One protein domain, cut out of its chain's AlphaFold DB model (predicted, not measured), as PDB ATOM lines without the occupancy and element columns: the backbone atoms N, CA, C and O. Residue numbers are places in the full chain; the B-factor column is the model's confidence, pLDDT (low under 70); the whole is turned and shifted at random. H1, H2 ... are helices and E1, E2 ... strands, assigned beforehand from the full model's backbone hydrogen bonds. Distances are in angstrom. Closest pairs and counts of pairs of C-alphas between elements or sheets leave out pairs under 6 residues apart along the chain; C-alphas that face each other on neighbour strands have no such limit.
ATOM      1  N   ILE A   5      36.417 -32.838  60.937       98.19
ATOM      2  CA  ILE A   5      36.162 -32.561  59.519       98.19
ATOM      3  C   ILE A   5      34.825 -31.821  59.418       98.19
ATOM      4  O   ILE A   5      33.827 -32.270  59.987       98.19
ATOM      5  N   ALA A   6      34.806 -30.683  58.729       97.75
ATOM      6  CA  ALA A   6      33.604 -29.879  58.528       97.75
ATOM      7  C   ALA A   6      32.882 -30.294  57.237       97.75
ATOM      8  O   ALA A   6      33.452 -30.161  56.161       97.75
ATOM      9  N   LEU A   7      31.631 -30.749  57.328       97.88
ATOM     10  CA  LEU A   7      30.749 -30.909  56.166       97.88
ATOM     11  C   LEU A   7      29.966 -29.610  55.954       97.88
ATOM     12  O   LEU A   7      29.311 -29.130  56.879       97.88
ATOM     13  N   MET A   8      30.041 -29.031  54.761       97.44
ATOM     14  CA  MET A   8      29.438 -27.737  54.443       97.44
ATOM     15  C   MET A   8      28.780 -27.789  53.065       97.44
ATOM     16  O   MET A   8      29.387 -28.263  52.110       97.44
ATOM     17  N   ARG A   9      27.563 -27.255  52.930       96.38
ATOM     18  CA  ARG A   9      26.971 -27.052  51.602       96.38
ATOM     19  C   ARG A   9      27.583 -25.838  50.892       96.38
ATOM     20  O   ARG A   9      27.996 -24.870  51.555       96.38
ATOM     21  N   PHE A  10      27.628 -25.873  49.561       97.12
ATOM     22  CA  PHE A  10      27.860 -24.693  48.719       97.12
ATOM     23  C   PHE A  10      26.750 -23.632  48.916       97.12
ATOM     24  O   PHE A  10      25.829 -23.825  49.706       97.12
ATOM     25  N   GLY A  11      26.885 -22.459  48.284       92.06
ATOM     26  CA  GLY A  11      25.928 -21.347  48.413       92.06
ATOM     27  C   GLY A  11      26.109 -20.480  49.672       92.06
ATOM     28  O   GLY A  11      26.908 -20.789  50.554       92.06
ATOM     29  N   GLY A  12      25.396 -19.354  49.765       87.69
ATOM     30  CA  GLY A  12      25.446 -18.447  50.930       87.69
ATOM     31  C   GLY A  12      26.790 -17.736  51.172       87.69
ATOM     32  O   GLY A  12      27.045 -17.277  52.283       87.69
ATOM     33  N   GLY A  13      27.667 -17.690  50.165       90.06
ATOM     34  CA  GLY A  13      28.990 -17.060  50.209       90.06
ATOM     35  C   GLY A  13      30.028 -17.826  49.386       90.06
ATOM     36  O   GLY A  13      29.762 -18.934  48.909       90.06
ATOM     37  N   PHE A  14      31.220 -17.249  49.235       93.62
ATOM     38  CA  PHE A  14      32.309 -17.867  48.487       93.62
ATOM     39  C   PHE A  14      32.878 -19.100  49.211       93.62
ATOM     40  O   PHE A  14      32.977 -19.158  50.440       93.62
ATOM     41  N   ARG A  15      33.243 -20.129  48.439       95.75
ATOM     42  CA  ARG A  15      33.684 -21.431  48.967       95.75
ATOM     43  C   ARG A  15      35.008 -21.356  49.734       95.75
ATOM     44  O   ARG A  15      35.138 -22.032  50.755       95.75
ATOM     45  N   GLY A  16      35.943 -20.506  49.299       95.56
ATOM     46  CA  GLY A  16      37.203 -20.266  50.009       95.56
ATOM     47  C   GLY A  16      36.977 -19.707  51.415       95.56
ATOM     48  O   GLY A  16      37.572 -20.199  52.369       95.56
ATOM     49  N   ASP A  17      36.016 -18.795  51.591       95.38
ATOM     50  CA  ASP A  17      35.698 -18.211  52.905       95.38
ATOM     51  C   ASP A  17      35.160 -19.247  53.892       95.38
ATOM     52  O   ASP A  17      35.434 -19.178  55.092       95.38
ATOM     53  N   LYS A  18      34.386 -20.225  53.402       96.44
ATOM     54  CA  LYS A  18      33.884 -21.338  54.222       96.44
ATOM     55  C   LYS A  18      35.046 -22.164  54.763       96.44
ATOM     56  O   LYS A  18      35.097 -22.442  55.959       96.44
ATOM     57  N   VAL A  19      35.988 -22.519  53.889       97.06
ATOM     58  CA  VAL A  19      37.190 -23.283  54.248       97.06
ATOM     59  C   VAL A  19      38.069 -22.480  55.203       97.06
ATOM     60  O   VAL A  19      38.444 -22.999  56.255       97.06
ATOM     61  N   TYR A  20      38.327 -21.209  54.892       96.56
ATOM     62  CA  TYR A  20      39.096 -20.302  55.738       96.56
ATOM     63  C   TYR A  20      38.498 -20.227  57.147       96.56
ATOM     64  O   TYR A  20      39.182 -20.497  58.134       96.56
ATOM     65  N   LYS A  21      37.188 -19.968  57.268       96.38
ATOM     66  CA  LYS A  21      36.498 -19.916  58.567       96.38
ATOM     67  C   LYS A  21      36.517 -21.259  59.295       96.38
ATOM     68  O   LYS A  21      36.708 -21.276  60.511       96.38
ATOM     69  N   ALA A  22      36.341 -22.379  58.592       96.69
ATOM     70  CA  ALA A  22      36.424 -23.708  59.196       96.69
ATOM     71  C   ALA A  22      37.817 -23.958  59.801       96.69
ATOM     72  O   ALA A  22      37.918 -24.389  60.954       96.69
ATOM     73  N   GLN A  23      38.876 -23.612  59.066       95.94
ATOM     74  CA  GLN A  23      40.265 -23.707  59.512       95.94
ATOM     75  C   GLN A  23      40.540 -22.821  60.735       95.94
ATOM     76  O   GLN A  23      41.072 -23.310  61.728       95.94
ATOM     77  N   GLN A  24      40.099 -21.556  60.721       95.75
ATOM     78  CA  GLN A  24      40.222 -20.643  61.871       95.75
ATOM     79  C   GLN A  24      39.515 -21.178  63.133       95.75
ATOM     80  O   GLN A  24      39.910 -20.874  64.254       95.75
ATOM     81  N   ASN A  25      38.493 -22.025  62.967       96.88
ATOM     82  CA  ASN A  25      37.763 -22.673  64.062       96.88
ATOM     83  C   ASN A  25      38.295 -24.081  64.425       96.88
ATOM     84  O   ASN A  25      37.629 -24.845  65.149       96.88
ATOM     85  N   GLY A  26      39.489 -24.426  63.930       97.19
ATOM     86  CA  GLY A  26      40.237 -25.642  64.251       97.19
ATOM     87  C   GLY A  26      39.812 -26.893  63.479       97.19
ATOM     88  O   GLY A  26      40.146 -28.004  63.899       97.19
ATOM     89  N   ALA A  27      39.046 -26.759  62.392       97.88
ATOM     90  CA  ALA A  27      38.782 -27.899  61.520       97.88
ATOM     91  C   ALA A  27      40.104 -28.440  60.952       97.88
ATOM     92  O   ALA A  27      40.992 -27.669  60.607       97.88
ATOM     93  N   ILE A  28      40.220 -29.763  60.847       97.50
ATOM     94  CA  ILE A  28      41.402 -30.451  60.289       97.50
ATOM     95  C   ILE A  28      41.177 -30.911  58.846       97.50
ATOM     96  O   ILE A  28      42.025 -31.568  58.253       97.50
ATOM     97  N   GLY A  29      40.008 -30.599  58.294       97.94
ATOM     98  CA  GLY A  29      39.598 -30.944  56.945       97.94
ATOM     99  C   GLY A  29      38.194 -30.423  56.657       97.94
ATOM    100  O   GLY A  29      37.435 -30.120  57.585       97.94
ATOM    101  N   ALA A  30      37.839 -30.327  55.382       98.12
ATOM    102  CA  ALA A  30      36.519 -29.890  54.953       98.12
ATOM    103  C   ALA A  30      35.980 -30.734  53.791       98.12
ATOM    104  O   ALA A  30      36.723 -31.181  52.920       98.12
ATOM    105  N   ILE A  31      34.666 -30.915  53.772       98.44
ATOM    106  CA  ILE A  31      33.918 -31.486  52.659       98.44
ATOM    107  C   ILE A  31      32.893 -30.455  52.210       98.44
ATOM    108  O   ILE A  31      32.161 -29.907  53.039       98.44
ATOM    109  N   LEU A  32      32.848 -30.204  50.905       98.50
ATOM    110  CA  LEU A  32      31.859 -29.336  50.274       98.50
ATOM    111  C   LEU A  32      30.894 -30.182  49.441       98.50
ATOM    112  O   LEU A  32      31.328 -31.116  48.777       98.50
ATOM    113  N   PHE A  33      29.602 -29.878  49.459       98.38
ATOM    114  CA  PHE A  33      28.624 -30.554  48.599       98.38
ATOM    115  C   PHE A  33      27.563 -29.580  48.089       98.38
ATOM    116  O   PHE A  33      27.300 -28.555  48.722       98.38
ATOM    117  N   SER A  34      26.967 -29.888  46.942       97.94
ATOM    118  CA  SER A  34      25.873 -29.101  46.364       97.94
ATOM    119  C   SER A  34      24.546 -29.718  46.792       97.94
ATOM    120  O   SER A  34      24.228 -30.822  46.372       97.94
ATOM    121  N   ASP A  35      23.801 -29.050  47.669       97.94
ATOM    122  CA  ASP A  35      22.521 -29.560  48.169       97.94
ATOM    123  C   ASP A  35      21.441 -29.473  47.076       97.94
ATOM    124  O   ASP A  35      21.338 -28.406  46.467       97.94
ATOM    125  N   PRO A  36      20.619 -30.516  46.829       97.25
ATOM    126  CA  PRO A  36      19.538 -30.474  45.841       97.25
ATOM    127  C   PRO A  36      18.578 -29.285  45.996       97.25
ATOM    128  O   PRO A  36      18.030 -28.826  44.997       97.25
ATOM    129  N   ASP A  37      18.453 -28.717  47.200       95.62
ATOM    130  CA  ASP A  37      17.660 -27.505  47.450       95.62
ATOM    131  C   ASP A  37      18.153 -26.293  46.635       95.62
ATOM    132  O   ASP A  37      17.394 -25.378  46.329       95.62
ATOM    133  N   ASP A  38      19.419 -26.287  46.212       93.81
ATOM    134  CA  ASP A  38      20.015 -25.228  45.393       93.81
ATOM    135  C   ASP A  38      20.151 -25.607  43.908       93.81
ATOM    136  O   ASP A  38      20.136 -24.733  43.042       93.81
ATOM    137  N   ILE A  39      20.308 -26.897  43.608       95.31
ATOM    138  CA  ILE A  39      20.862 -27.396  42.329       95.31
ATOM    139  C   ILE A  39      20.036 -28.496  41.651       95.31
ATOM    140  O   ILE A  39      20.409 -28.930  40.560       95.31
ATOM    141  N   ALA A  40      18.949 -28.958  42.272       96.38
ATOM    142  CA  ALA A  40      18.030 -29.954  41.718       96.38
ATOM    143  C   ALA A  40      16.622 -29.824  42.331       96.38
ATOM    144  O   ALA A  40      16.057 -30.775  42.870       96.38
ATOM    145  N   ARG A  41      16.064 -28.607  42.265       93.12
ATOM    146  CA  ARG A  41      14.811 -28.234  42.950       93.12
ATOM    147  C   ARG A  41      13.573 -28.956  42.429       93.12
ATOM    148  O   ARG A  41      12.631 -29.149  43.192       93.12
ATOM    149  N   ASP A  42      13.586 -29.355  41.161       94.75
ATOM    150  CA  ASP A  42      12.440 -30.020  40.535       94.75
ATOM    151  C   ASP A  42      12.457 -31.544  40.744       94.75
ATOM    152  O   ASP A  42      11.504 -32.219  40.369       94.75
ATOM    153  N   GLY A  43      13.515 -32.093  41.350       94.81
ATOM    154  CA  GLY A  43      13.661 -33.523  41.615       94.81
ATOM    155  C   GLY A  43      15.084 -34.032  41.379       94.81
ATOM    156  O   GLY A  43      15.876 -33.417  40.670       94.81
ATOM    157  N   THR A  44      15.402 -35.180  41.983       96.06
ATOM    158  CA  THR A  44      16.721 -35.844  41.893       96.06
ATOM    159  C   THR A  44      16.675 -37.189  41.159       96.06
ATOM    160  O   THR A  44      17.668 -37.916  41.110       96.06
ATOM    161  N   ASP A  45      15.512 -37.598  40.654       94.88
ATOM    162  CA  ASP A  45      15.404 -38.770  39.788       94.88
ATOM    163  C   ASP A  45      15.815 -38.435  38.348       94.88
ATOM    164  O   ASP A  45      15.928 -37.272  37.961       94.88
ATOM    165  N   GLU A  46      16.050 -39.476  37.550       94.88
ATOM    166  CA  GLU A  46      16.591 -39.367  36.193       94.88
ATOM    167  C   GLU A  46      15.779 -38.430  35.289       94.88
ATOM    168  O   GLU A  46      16.367 -37.716  34.478       94.88
ATOM    169  N   ALA A  47      14.452 -38.375  35.439       97.06
ATOM    170  CA  ALA A  47      13.603 -37.528  34.602       97.06
ATOM    171  C   ALA A  47      13.772 -36.030  34.904       97.06
ATOM    172  O   ALA A  47      13.484 -35.200  34.041       97.06
ATOM    173  N   HIS A  48      14.258 -35.683  36.099       97.44
ATOM    174  CA  HIS A  48      14.335 -34.306  36.587       97.44
ATOM    175  C   HIS A  48      15.747 -33.726  36.598       97.44
ATOM    176  O   HIS A  48      15.891 -32.551  36.923       97.44
ATOM    177  N   VAL A  49      16.773 -34.479  36.196       97.81
ATOM    178  CA  VAL A  49      18.174 -34.020  36.150       97.81
ATOM    179  C   VAL A  49      18.770 -34.131  34.746       97.81
ATOM    180  O   VAL A  49      18.182 -34.733  33.846       97.81
ATOM    181  N   TYR A  50      19.951 -33.551  34.533       96.56
ATOM    182  CA  TYR A  50      20.704 -33.712  33.288       96.56
ATOM    183  C   TYR A  50      20.926 -35.208  32.973       96.56
ATOM    184  O   TYR A  50      21.366 -35.951  33.856       96.56
ATOM    185  N   PRO A  51      20.680 -35.661  31.726       95.94
ATOM    186  CA  PRO A  51      20.513 -34.851  30.511       95.94
ATOM    187  C   PRO A  51      19.081 -34.391  30.195       95.94
ATOM    188  O   PRO A  51      18.892 -33.679  29.212       95.94
ATOM    189  N   ASN A  52      18.080 -34.780  30.984       96.75
ATOM    190  CA  ASN A  52      16.673 -34.501  30.680       96.75
ATOM    191  C   ASN A  52      16.258 -33.069  31.047       96.75
ATOM    192  O   ASN A  52      15.376 -32.493  30.410       96.75
ATOM    193  N   THR A  53      16.918 -32.471  32.040       94.62
ATOM    194  CA  THR A  53      16.715 -31.075  32.453       94.62
ATOM    195  C   THR A  53      18.058 -30.357  32.664       94.62
ATOM    196  O   THR A  53      19.132 -30.921  32.450       94.62
ATOM    197  N   LEU A  54      18.005 -29.093  33.101       92.00
ATOM    198  CA  LEU A  54      19.181 -28.297  33.479       92.00
ATOM    199  C   LEU A  54      19.745 -28.630  34.872       92.00
ATOM    200  O   LEU A  54      20.811 -28.130  35.228       92.00
ATOM    201  N   TRP A  55      19.025 -29.412  35.679       95.69
ATOM    202  CA  TRP A  55      19.393 -29.666  37.069       95.69
ATOM    203  C   TRP A  55      20.558 -30.647  37.199       95.69
ATOM    204  O   TRP A  55      20.761 -31.534  36.368       95.69
ATOM    205  N   MET A  56      21.347 -30.485  38.262       97.00
ATOM    206  CA  MET A  56      22.567 -31.261  38.468       97.00
ATOM    207  C   MET A  56      22.238 -32.725  38.824       97.00
ATOM    208  O   MET A  56      21.455 -32.959  39.745       97.00
ATOM    209  N   PRO A  57      22.866 -33.718  38.166       97.44
ATOM    210  CA  PRO A  57      22.635 -35.133  38.451       97.44
ATOM    211  C   PRO A  57      23.248 -35.572  39.788       97.44
ATOM    212  O   PRO A  57      24.150 -34.914  40.306       97.44
ATOM    213  N   ASN A  58      22.805 -36.725  40.301       94.75
ATOM    214  CA  ASN A  58      23.163 -37.256  41.630       94.75
ATOM    215  C   ASN A  58      24.659 -37.335  41.914       94.75
ATOM    216  O   ASN A  58      25.080 -37.058  43.033       94.75
ATOM    217  N   GLU A  59      25.445 -37.677  40.894       96.06
ATOM    218  CA  GLU A  59      26.903 -37.807  40.972       96.06
ATOM    219  C   GLU A  59      27.656 -36.556  40.491       96.06
ATOM    220  O   GLU A  59      28.882 -36.559  40.368       96.06
ATOM    221  N   GLY A  60      26.938 -35.464  40.217       97.19
ATOM    222  CA  GLY A  60      27.527 -34.177  39.873       97.19
ATOM    223  C   GLY A  60      28.341 -33.605  41.034       97.19
ATOM    224  O   GLY A  60      27.922 -33.640  42.190       97.19
ATOM    225  N   VAL A  61      29.521 -33.059  40.723       98.12
ATOM    226  CA  VAL A  61      30.412 -32.432  41.710       98.12
ATOM    227  C   VAL A  61      30.847 -31.061  41.215       98.12
ATOM    228  O   VAL A  61      31.512 -30.943  40.180       98.12
ATOM    229  N   GLN A  62      30.512 -30.026  41.985       97.62
ATOM    230  CA  GLN A  62      30.984 -28.669  41.737       97.62
ATOM    231  C   GLN A  62      32.476 -28.543  42.089       97.62
ATOM    232  O   GLN A  62      32.897 -28.833  43.210       97.62
ATOM    233  N   ARG A  63      33.271 -28.083  41.118       97.44
ATOM    234  CA  ARG A  63      34.672 -27.674  41.302       97.44
ATOM    235  C   ARG A  63      34.746 -26.179  41.640       97.44
ATOM    236  O   ARG A  63      33.727 -25.491  41.657       97.44
ATOM    237  N   GLY A  64      35.937 -25.693  41.966       96.25
ATOM    238  CA  GLY A  64      36.162 -24.274  42.220       96.25
ATOM    239  C   GLY A  64      37.386 -24.019  43.085       96.25
ATOM    240  O   GLY A  64      37.697 -24.816  43.977       96.25
ATOM    241  N   SER A  65      38.045 -22.882  42.861       96.25
ATOM    242  CA  SER A  65      39.122 -22.432  43.737       96.25
ATOM    243  C   SER A  65      38.591 -22.182  45.148       96.25
ATOM    244  O   SER A  65      37.490 -21.664  45.349       96.25
ATOM    245  N   ILE A  66      39.392 -22.590  46.126       95.88
ATOM    246  CA  ILE A  66      39.198 -22.338  47.560       95.88
ATOM    247  C   ILE A  66      40.267 -21.377  48.100       95.88
ATOM    248  O   ILE A  66      40.407 -21.244  49.314       95.88
ATOM    249  N   MET A  67      41.035 -20.743  47.208       95.19
ATOM    250  CA  MET A  67      41.948 -19.657  47.552       95.19
ATOM    251  C   MET A  67      41.147 -18.480  48.101       95.19
ATOM    252  O   MET A  67      40.099 -18.158  47.558       95.19
ATOM    253  N   HIS A  68      41.616 -17.865  49.180       92.00
ATOM    254  CA  HIS A  68      41.002 -16.679  49.762       92.00
ATOM    255  C   HIS A  68      41.720 -15.427  49.237       92.00
ATOM    256  O   HIS A  68      42.825 -15.111  49.684       92.00
ATOM    257  N   GLY A  69      41.091 -14.755  48.272       89.75
ATOM    258  CA  GLY A  69      41.631 -13.605  47.541       89.75
ATOM    259  C   GLY A  69      41.698 -13.852  46.032       89.75
ATOM    260  O   GLY A  69      41.393 -14.955  45.576       89.75
ATOM    261  N   ASP A  70      42.142 -12.828  45.304       93.88
ATOM    262  CA  ASP A  70      42.280 -12.807  43.843       93.88
ATOM    263  C   ASP A  70      43.765 -12.640  43.456       93.88
ATOM    264  O   ASP A  70      44.566 -12.158  44.264       93.88
ATOM    265  N   GLY A  71      44.132 -13.022  42.230       95.94
ATOM    266  CA  GLY A  71      45.500 -12.939  41.701       95.94
ATOM    267  C   GLY A  71      46.394 -14.131  42.051       95.94
ATOM    268  O   GLY A  71      45.974 -15.091  42.703       95.94
ATOM    269  N   ASP A  72      47.652 -14.101  41.606       96.19
ATOM    270  CA  ASP A  72      48.644 -15.109  41.982       96.19
ATOM    271  C   ASP A  72      48.907 -15.015  43.496       96.19
ATOM    272  O   ASP A  72      49.403 -14.000  44.007       96.19
ATOM    273  N   PRO A  73      48.654 -16.095  44.260       95.12
ATOM    274  CA  PRO A  73      48.865 -16.080  45.694       95.12
ATOM    275  C   PRO A  73      50.332 -15.880  46.075       95.12
ATOM    276  O   PRO A  73      50.589 -15.721  47.257       95.12
ATOM    277  N   LEU A  74      51.308 -15.913  45.169       94.62
ATOM    278  CA  LEU A  74      52.730 -15.728  45.473       94.62
ATOM    279  C   LEU A  74      53.261 -14.327  45.150       94.62
ATOM    280  O   LEU A  74      54.379 -14.004  45.570       94.62
ATOM    281  N   THR A  75      52.485 -13.504  44.446       94.44
ATOM    282  CA  THR A  75      52.870 -12.144  44.046       94.44
ATOM    283  C   THR A  75      51.769 -11.111  44.306       94.44
ATOM    284  O   THR A  75      51.540 -10.263  43.462       94.44
ATOM    285  N   PRO A  76      51.099 -11.094  45.476       93.56
ATOM    286  CA  PRO A  76      50.065 -10.093  45.734       93.56
ATOM    287  C   PRO A  76      50.574  -8.666  45.483       93.56
ATOM    288  O   PRO A  76      51.593  -8.277  46.067       93.56
ATOM    289  N   LEU A  77      49.825  -7.894  44.685       91.19
ATOM    290  CA  LEU A  77      50.079  -6.498  44.300       91.19
ATOM    291  C   LEU A  77      51.216  -6.294  43.285       91.19
ATOM    292  O   LEU A  77      51.587  -5.146  43.020       91.19
ATOM    293  N   TYR A  78      51.774  -7.367  42.721       91.75
ATOM    294  CA  TYR A  78      52.863  -7.309  41.750       91.75
ATOM    295  C   TYR A  78      52.674  -8.358  40.653       91.75
ATOM    296  O   TYR A  78      52.465  -9.525  40.960       91.75
ATOM    297  N   PRO A  79      52.926  -8.016  39.381       93.19
ATOM    298  CA  PRO A  79      52.746  -8.980  38.309       93.19
ATOM    299  C   PRO A  79      53.703 -10.178  38.429       93.19
ATOM    300  O   PRO A  79      54.921 -10.025  38.579       93.19
ATOM    301  N   SER A  80      53.165 -11.381  38.255       92.94
ATOM    302  CA  SER A  80      53.852 -12.670  38.299       92.94
ATOM    303  C   SER A  80      54.679 -12.894  37.033       92.94
ATOM    304  O   SER A  80      54.341 -13.653  36.118       92.94
ATOM    305  N   LYS A  81      55.807 -12.184  36.949       91.06
ATOM    306  CA  LYS A  81      56.817 -12.354  35.896       91.06
ATOM    307  C   LYS A  81      57.957 -13.227  36.390       91.06
ATOM    308  O   LYS A  81      58.345 -13.181  37.554       91.06
ATOM    309  N   LYS A  82      58.538 -14.004  35.476       85.44
ATOM    310  CA  LYS A  82      59.641 -14.925  35.787       85.44
ATOM    311  C   LYS A  82      60.859 -14.186  36.347       85.44
ATOM    312  O   LYS A  82      61.582 -14.736  37.171       85.44
ATOM    313  N   GLU A  83      61.080 -12.968  35.873       84.75
ATOM    314  CA  GLU A  83      62.203 -12.105  36.222       84.75
ATOM    315  C   GLU A  83      61.949 -11.276  37.490       84.75
ATOM    316  O   GLU A  83      62.877 -10.652  38.001       84.75
ATOM    317  N   LEU A  84      60.711 -11.252  38.000       84.38
ATOM    318  CA  LEU A  84      60.337 -10.469  39.173       84.38
ATOM    319  C   LEU A  84      60.362 -11.308  40.454       84.38
ATOM    320  O   LEU A  84      60.247 -12.536  40.452       84.38
ATOM    321  N   PHE A  85      60.553 -10.613  41.574       80.06
ATOM    322  CA  PHE A  85      60.596 -11.223  42.896       80.06
ATOM    323  C   PHE A  85      59.212 -11.726  43.317       80.06
ATOM    324  O   PHE A  85      58.223 -11.006  43.207       80.06
ATOM    325  N   LYS A  86      59.162 -12.941  43.871       82.75
ATOM    326  CA  LYS A  86      57.958 -13.464  44.525       82.75
ATOM    327  C   LYS A  86      57.920 -13.000  45.967       82.75
ATOM    328  O   LYS A  86      58.809 -13.353  46.739       82.75
ATOM    329  N   SER A  87      56.885 -12.249  46.329       86.12
ATOM    330  CA  SER A  87      56.763 -11.658  47.663       86.12
ATOM    331  C   SER A  87      56.533 -12.696  48.760       86.12
ATOM    332  O   SER A  87      56.886 -12.442  49.913       86.12
ATOM    333  N   ARG A  88      56.018 -13.888  48.417       91.12
ATOM    334  CA  ARG A  88      55.921 -15.015  49.355       91.12
ATOM    335  C   ARG A  88      56.036 -16.399  48.710       91.12
ATOM    336  O   ARG A  88      55.795 -16.605  47.525       91.12
ATOM    337  N   THR A  89      56.412 -17.370  49.537       92.44
ATOM    338  CA  THR A  89      56.413 -18.815  49.246       92.44
ATOM    339  C   THR A  89      55.027 -19.437  49.455       92.44
ATOM    340  O   THR A  89      54.168 -18.850  50.111       92.44
ATOM    341  N   ILE A  90      54.814 -20.666  48.965       93.12
ATOM    342  CA  ILE A  90      53.564 -21.420  49.195       93.12
ATOM    343  C   ILE A  90      53.278 -21.595  50.692       93.12
ATOM    344  O   ILE A  90      52.141 -21.424  51.125       93.12
ATOM    345  N   GLU A  91      54.296 -21.911  51.496       93.81
ATOM    346  CA  GLU A  91      54.120 -22.119  52.938       93.81
ATOM    347  C   GLU A  91      53.749 -20.821  53.665       93.81
ATOM    348  O   GLU A  91      52.903 -20.833  54.557       93.81
ATOM    349  N   GLN A  92      54.299 -19.681  53.237       95.00
ATOM    350  CA  GLN A  92      53.868 -18.371  53.731       95.00
ATOM    351  C   GLN A  92      52.432 -18.051  53.294       95.00
ATOM    352  O   GLN A  92      51.620 -17.696  54.138       95.00
ATOM    353  N   ALA A  93      52.067 -18.281  52.029       95.06
ATOM    354  CA  ALA A  93      50.698 -18.063  51.552       95.06
ATOM    355  C   ALA A  93      49.656 -18.932  52.289       95.06
ATOM    356  O   ALA A  93      48.534 -18.479  52.523       95.06
ATOM    357  N   LYS A  94      50.021 -20.154  52.708       95.06
ATOM    358  CA  LYS A  94      49.200 -20.986  53.608       95.06
ATOM    359  C   LYS A  94      49.106 -20.405  55.017       95.06
ATOM    360  O   LYS A  94      48.026 -20.390  55.603       95.06
ATOM    361  N   LYS A  95      50.231 -19.944  55.575       94.00
ATOM    362  CA  LYS A  95      50.298 -19.350  56.918       94.00
ATOM    363  C   LYS A  95      49.460 -18.074  57.019       94.00
ATOM    364  O   LYS A  95      48.771 -17.885  58.016       94.00
ATOM    365  N   ASP A  96      49.478 -17.257  55.972       91.88
ATOM    366  CA  ASP A  96      48.702 -16.018  55.866       91.88
ATOM    367  C   ASP A  96      47.218 -16.286  55.551       91.88
ATOM    368  O   ASP A  96      46.388 -15.380  55.599       91.88
ATOM    369  N   GLY A  97      46.868 -17.537  55.228       92.75
ATOM    370  CA  GLY A  97      45.501 -17.982  54.970       92.75
ATOM    371  C   GLY A  97      44.954 -17.653  53.582       92.75
ATOM    372  O   GLY A  97      43.774 -17.889  53.344       92.75
ATOM    373  N   ALA A  98      45.792 -17.167  52.663       94.12
ATOM    374  CA  ALA A  98      45.424 -17.027  51.253       94.12
ATOM    375  C   ALA A  98      45.233 -18.401  50.594       94.12
ATOM    376  O   ALA A  98      44.289 -18.616  49.840       94.12
ATOM    377  N   LEU A  99      46.105 -19.357  50.922       95.69
ATOM    378  CA  LEU A  99      45.938 -20.757  50.546       95.69
ATOM    379  C   LEU A  99      45.424 -21.576  51.740       95.69
ATOM    380  O   LEU A  99      45.852 -21.346  52.873       95.69
ATOM    381  N   PRO A 100      44.549 -22.570  51.515       94.44
ATOM    382  CA  PRO A 100      44.119 -23.476  52.575       94.44
ATOM    383  C   PRO A 100      45.297 -24.327  53.074       94.44
ATOM    384  O   PRO A 100      46.128 -24.792  52.288       94.44
ATOM    385  N   SER A 101      45.347 -24.577  54.383       94.56
ATOM    386  CA  SER A 101      46.329 -25.469  55.019       94.56
ATOM    387  C   SER A 101      45.727 -26.799  55.485       94.56
ATOM    388  O   SER A 101      46.443 -27.646  56.017       94.56
ATOM    389  N   ILE A 102      44.432 -27.015  55.231       95.75
ATOM    390  CA  ILE A 102      43.701 -28.255  55.522       95.75
ATOM    391  C   ILE A 102      43.219 -28.937  54.231       95.75
ATOM    392  O   ILE A 102      42.935 -28.247  53.248       95.75
ATOM    393  N   PRO A 103      43.090 -30.278  54.200       96.94
ATOM    394  CA  PRO A 103      42.515 -30.992  53.062       96.94
ATOM    395  C   PRO A 103      41.043 -30.623  52.853       96.94
ATOM    396  O   PRO A 103      40.254 -30.592  53.801       96.94
ATOM    397  N   VAL A 104      40.664 -30.388  51.596       97.19
ATOM    398  CA  VAL A 104      39.288 -30.068  51.197       97.19
ATOM    399  C   VAL A 104      38.874 -30.938  50.020       97.19
ATOM    400  O   VAL A 104      39.635 -31.073  49.062       97.19
ATOM    401  N   LEU A 105      37.673 -31.510  50.083       97.25
ATOM    402  CA  LEU A 105      37.139 -32.370  49.029       97.25
ATOM    403  C   LEU A 105      35.692 -31.981  48.687       97.25
ATOM    404  O   LEU A 105      34.829 -32.064  49.564       97.25
ATOM    405  N   PRO A 106      35.385 -31.565  47.445       97.94
ATOM    406  CA  PRO A 106      34.005 -31.486  46.995       97.94
ATOM    407  C   PRO A 106      33.469 -32.893  46.692       97.94
ATOM    408  O   PRO A 106      34.187 -33.728  46.139       97.94
ATOM    409  N   VAL A 107      32.215 -33.162  47.048       98.56
ATOM    410  CA  VAL A 107      31.556 -34.457  46.833       98.56
ATOM    411  C   VAL A 107      30.158 -34.279  46.250       98.56
ATOM    412  O   VAL A 107      29.560 -33.204  46.342       98.56
ATOM    413  N   SER A 108      29.642 -35.353  45.657       98.19
ATOM    414  CA  SER A 108      28.279 -35.423  45.143       98.19
ATOM    415  C   SER A 108      27.254 -35.414  46.278       98.19
ATOM    416  O   SER A 108      27.575 -35.746  47.427       98.19
ATOM    417  N   TYR A 109      26.002 -35.062  45.987       97.50
ATOM    418  CA  TYR A 109      24.966 -35.099  47.021       97.50
ATOM    419  C   TYR A 109      24.525 -36.524  47.385       97.50
ATOM    420  O   TYR A 109      24.067 -36.741  48.507       97.50
ATOM    421  N   SER A 110      24.768 -37.521  46.527       97.19
ATOM    422  CA  SER A 110      24.661 -38.940  46.901       97.19
ATOM    423  C   SER A 110      25.715 -39.338  47.949       97.19
ATOM    424  O   SER A 110      25.403 -40.009  48.936       97.19
ATOM    425  N   THR A 111      26.952 -38.851  47.811       98.19
ATOM    426  CA  THR A 111      28.003 -39.027  48.826       98.19
ATOM    427  C   THR A 111      27.661 -38.260  50.105       98.19
ATOM    428  O   THR A 111      27.814 -38.790  51.208       98.19
ATOM    429  N   ALA A 112      27.142 -37.035  49.985       98.19
ATOM    430  CA  ALA A 112      26.691 -36.254  51.135       98.19
ATOM    431  C   ALA A 112      25.563 -36.964  51.903       98.19
ATOM    432  O   ALA A 112      25.610 -36.999  53.131       98.19
ATOM    433  N   TYR A 113      24.613 -37.610  51.215       98.00
ATOM    434  CA  TYR A 113      23.585 -38.455  51.837       98.00
ATOM    435  C   TYR A 113      24.193 -39.575  52.691       98.00
ATOM    436  O   TYR A 113      23.769 -39.783  53.832       98.00
ATOM    437  N   GLN A 114      25.225 -40.267  52.194       97.50
ATOM    438  CA  GLN A 114      25.904 -41.327  52.956       97.50
ATOM    439  C   GLN A 114      26.551 -40.805  54.243       97.50
ATOM    440  O   GLN A 114      26.578 -41.520  55.245       97.50
ATOM    441  N   ILE A 115      27.037 -39.562  54.241       98.00
ATOM    442  CA  ILE A 115      27.595 -38.914  55.434       98.00
ATOM    443  C   ILE A 115      26.460 -38.466  56.366       98.00
ATOM    444  O   ILE A 115      26.424 -38.869  57.527       98.00
ATOM    445  N   LEU A 116      25.513 -37.666  55.860       98.12
ATOM    446  CA  LEU A 116      24.432 -37.039  56.630       98.12
ATOM    447  C   LEU A 116      23.510 -38.067  57.299       98.12
ATOM    448  O   LEU A 116      23.176 -37.902  58.471       98.12
ATOM    449  N   SER A 117      23.154 -39.152  56.603       97.69
ATOM    450  CA  SER A 117      22.312 -40.237  57.143       97.69
ATOM    451  C   SER A 117      22.904 -40.885  58.400       97.69
ATOM    452  O   SER A 117      22.171 -41.303  59.299       97.69
ATOM    453  N   ARG A 118      24.237 -40.918  58.501       97.69
ATOM    454  CA  ARG A 118      24.973 -41.525  59.617       97.69
ATOM    455  C   ARG A 118      25.312 -40.528  60.712       97.69
ATOM    456  O   ARG A 118      25.676 -40.948  61.810       97.69
ATOM    457  N   MET A 119      25.197 -39.220  60.463       97.38
ATOM    458  CA  MET A 119      25.499 -38.193  61.464       97.38
ATOM    459  C   MET A 119      24.608 -38.343  62.701       97.38
ATOM    460  O   MET A 119      23.418 -38.667  62.619       97.38
ATOM    461  N   LYS A 120      25.195 -38.117  63.878       96.19
ATOM    462  CA  LYS A 120      24.467 -37.993  65.151       96.19
ATOM    463  C   LYS A 120      24.414 -36.535  65.612       96.19
ATOM    464  O   LYS A 120      24.804 -35.624  64.889       96.19
ATOM    465  N   GLY A 121      23.941 -36.317  66.835       95.69
ATOM    466  CA  GLY A 121      23.825 -34.990  67.435       95.69
ATOM    467  C   GLY A 121      22.459 -34.358  67.199       95.69
ATOM    468  O   GLY A 121      21.548 -34.985  66.652       95.69
ATOM    469  N   ARG A 122      22.313 -33.114  67.658       96.56
ATOM    470  CA  ARG A 122      21.047 -32.382  67.555       96.56
ATOM    471  C   ARG A 122      20.693 -32.082  66.090       96.56
ATOM    472  O   ARG A 122      21.614 -31.816  65.305       96.56
ATOM    473  N   PRO A 123      19.396 -32.069  65.734       97.88
ATOM    474  CA  PRO A 123      18.944 -31.550  64.450       97.88
ATOM    475  C   PRO A 123      19.484 -30.137  64.199       97.88
ATOM    476  O   PRO A 123      19.561 -29.315  65.119       97.88
ATOM    477  N   ALA A 124      19.882 -29.869  62.959       97.38
ATOM    478  CA  ALA A 124      20.239 -28.529  62.525       97.38
ATOM    479  C   ALA A 124      18.984 -27.631  62.487       97.38
ATOM    480  O   ALA A 124      17.882 -28.142  62.263       97.38
ATOM    481  N   PRO A 125      19.119 -26.307  62.700       97.31
ATOM    482  CA  PRO A 125      18.005 -25.370  62.565       97.31
ATOM    483  C   PRO A 125      17.321 -25.487  61.198       97.31
ATOM    484  O   PRO A 125      17.973 -25.838  60.219       97.31
ATOM    485  N   GLN A 126      16.035 -25.131  61.115       96.19
ATOM    486  CA  GLN A 126      15.260 -25.221  59.866       96.19
ATOM    487  C   GLN A 126      15.951 -24.566  58.653       96.19
ATOM    488  O   GLN A 126      16.058 -25.230  57.628       96.19
ATOM    489  N   PRO A 127      16.551 -23.358  58.751       95.38
ATOM    490  CA  PRO A 127      17.250 -22.746  57.612       95.38
ATOM    491  C   PRO A 127      18.503 -23.502  57.128       95.38
ATOM    492  O   PRO A 127      19.078 -23.153  56.099       95.38
ATOM    493  N   TRP A 128      18.992 -24.471  57.907       95.50
ATOM    494  CA  TRP A 128      20.166 -25.291  57.589       95.50
ATOM    495  C   TRP A 128      19.795 -26.673  57.059       95.50
ATOM    496  O   TRP A 128      20.690 -27.410  56.652       95.50
ATOM    497  N   GLN A 129      18.512 -27.036  57.087       97.00
ATOM    498  CA  GLN A 129      18.039 -28.207  56.361       97.00
ATOM    499  C   GLN A 129      18.166 -27.952  54.851       97.00
ATOM    500  O   GLN A 129      18.327 -26.808  54.408       97.00
TER     501      GLN A 129
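Overview. This is residues 5 to 129 of the 338 residues of an uncharacterized protein of Ancylostoma duodenale (UniProt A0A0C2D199). There is little regular structure: a small sheet, E1 E2 E3, has H1 over one face and H4 over the other, while residues 40 to 89 loop out near H2, run back past the sheet and make a far loop by H3. Residues 117 to 127 stick out. Of 125 printed residues, 44 are in four helices and three parallel strands, class mixed, in the order E1 H1 E2 H2 H3 E3 H4. The whole is loose, with radius of gyration of the C-alphas 17.9 A and spans 55 by 37 by 21 A.

Along the chain. E1, residues 5 to 9, begins at C-alpha 5 (36.162, -32.561, 59.519). H1 is 15 to 24, 14.5 A; E2 27 to 33, 16.6 A; H2 36 to 39; H3 90 to 95; E3 104 to 107. H4, 109 to 116, ends at C-alpha 116 (24.432, -37.039, 56.630).

Arrangement. Within hydrogen-bond range are N 6 and O 29, 2.9 A, across E1 and E2, and N 107 and O 32, 2.8 A, across E2 and E3. Three layers, helices on both faces: H1's height over the sheet is 8.8 A, H4's 9.7 A. The closest C-alphas of H1 and E2 are Val 19 and Ala 30, 6.7 A. E1, H1, E2 and E2, H2 H3, E3 are strand-helix-strand units, parallel neighbours joined through helices, with right-handed crossovers. H2 and H3 are not on the sheet. H1, H3 and H4 have every O i to N i+4 pair within range; H2 is too short for one.

Size, cuts and confidence. The farthest C-alphas, Glu 83 and Arg 122, are 55.6 A apart. The printed part has no cut; the link H2 to H3, 50 residues, is long. No printed residue is under 70 in pLDDT.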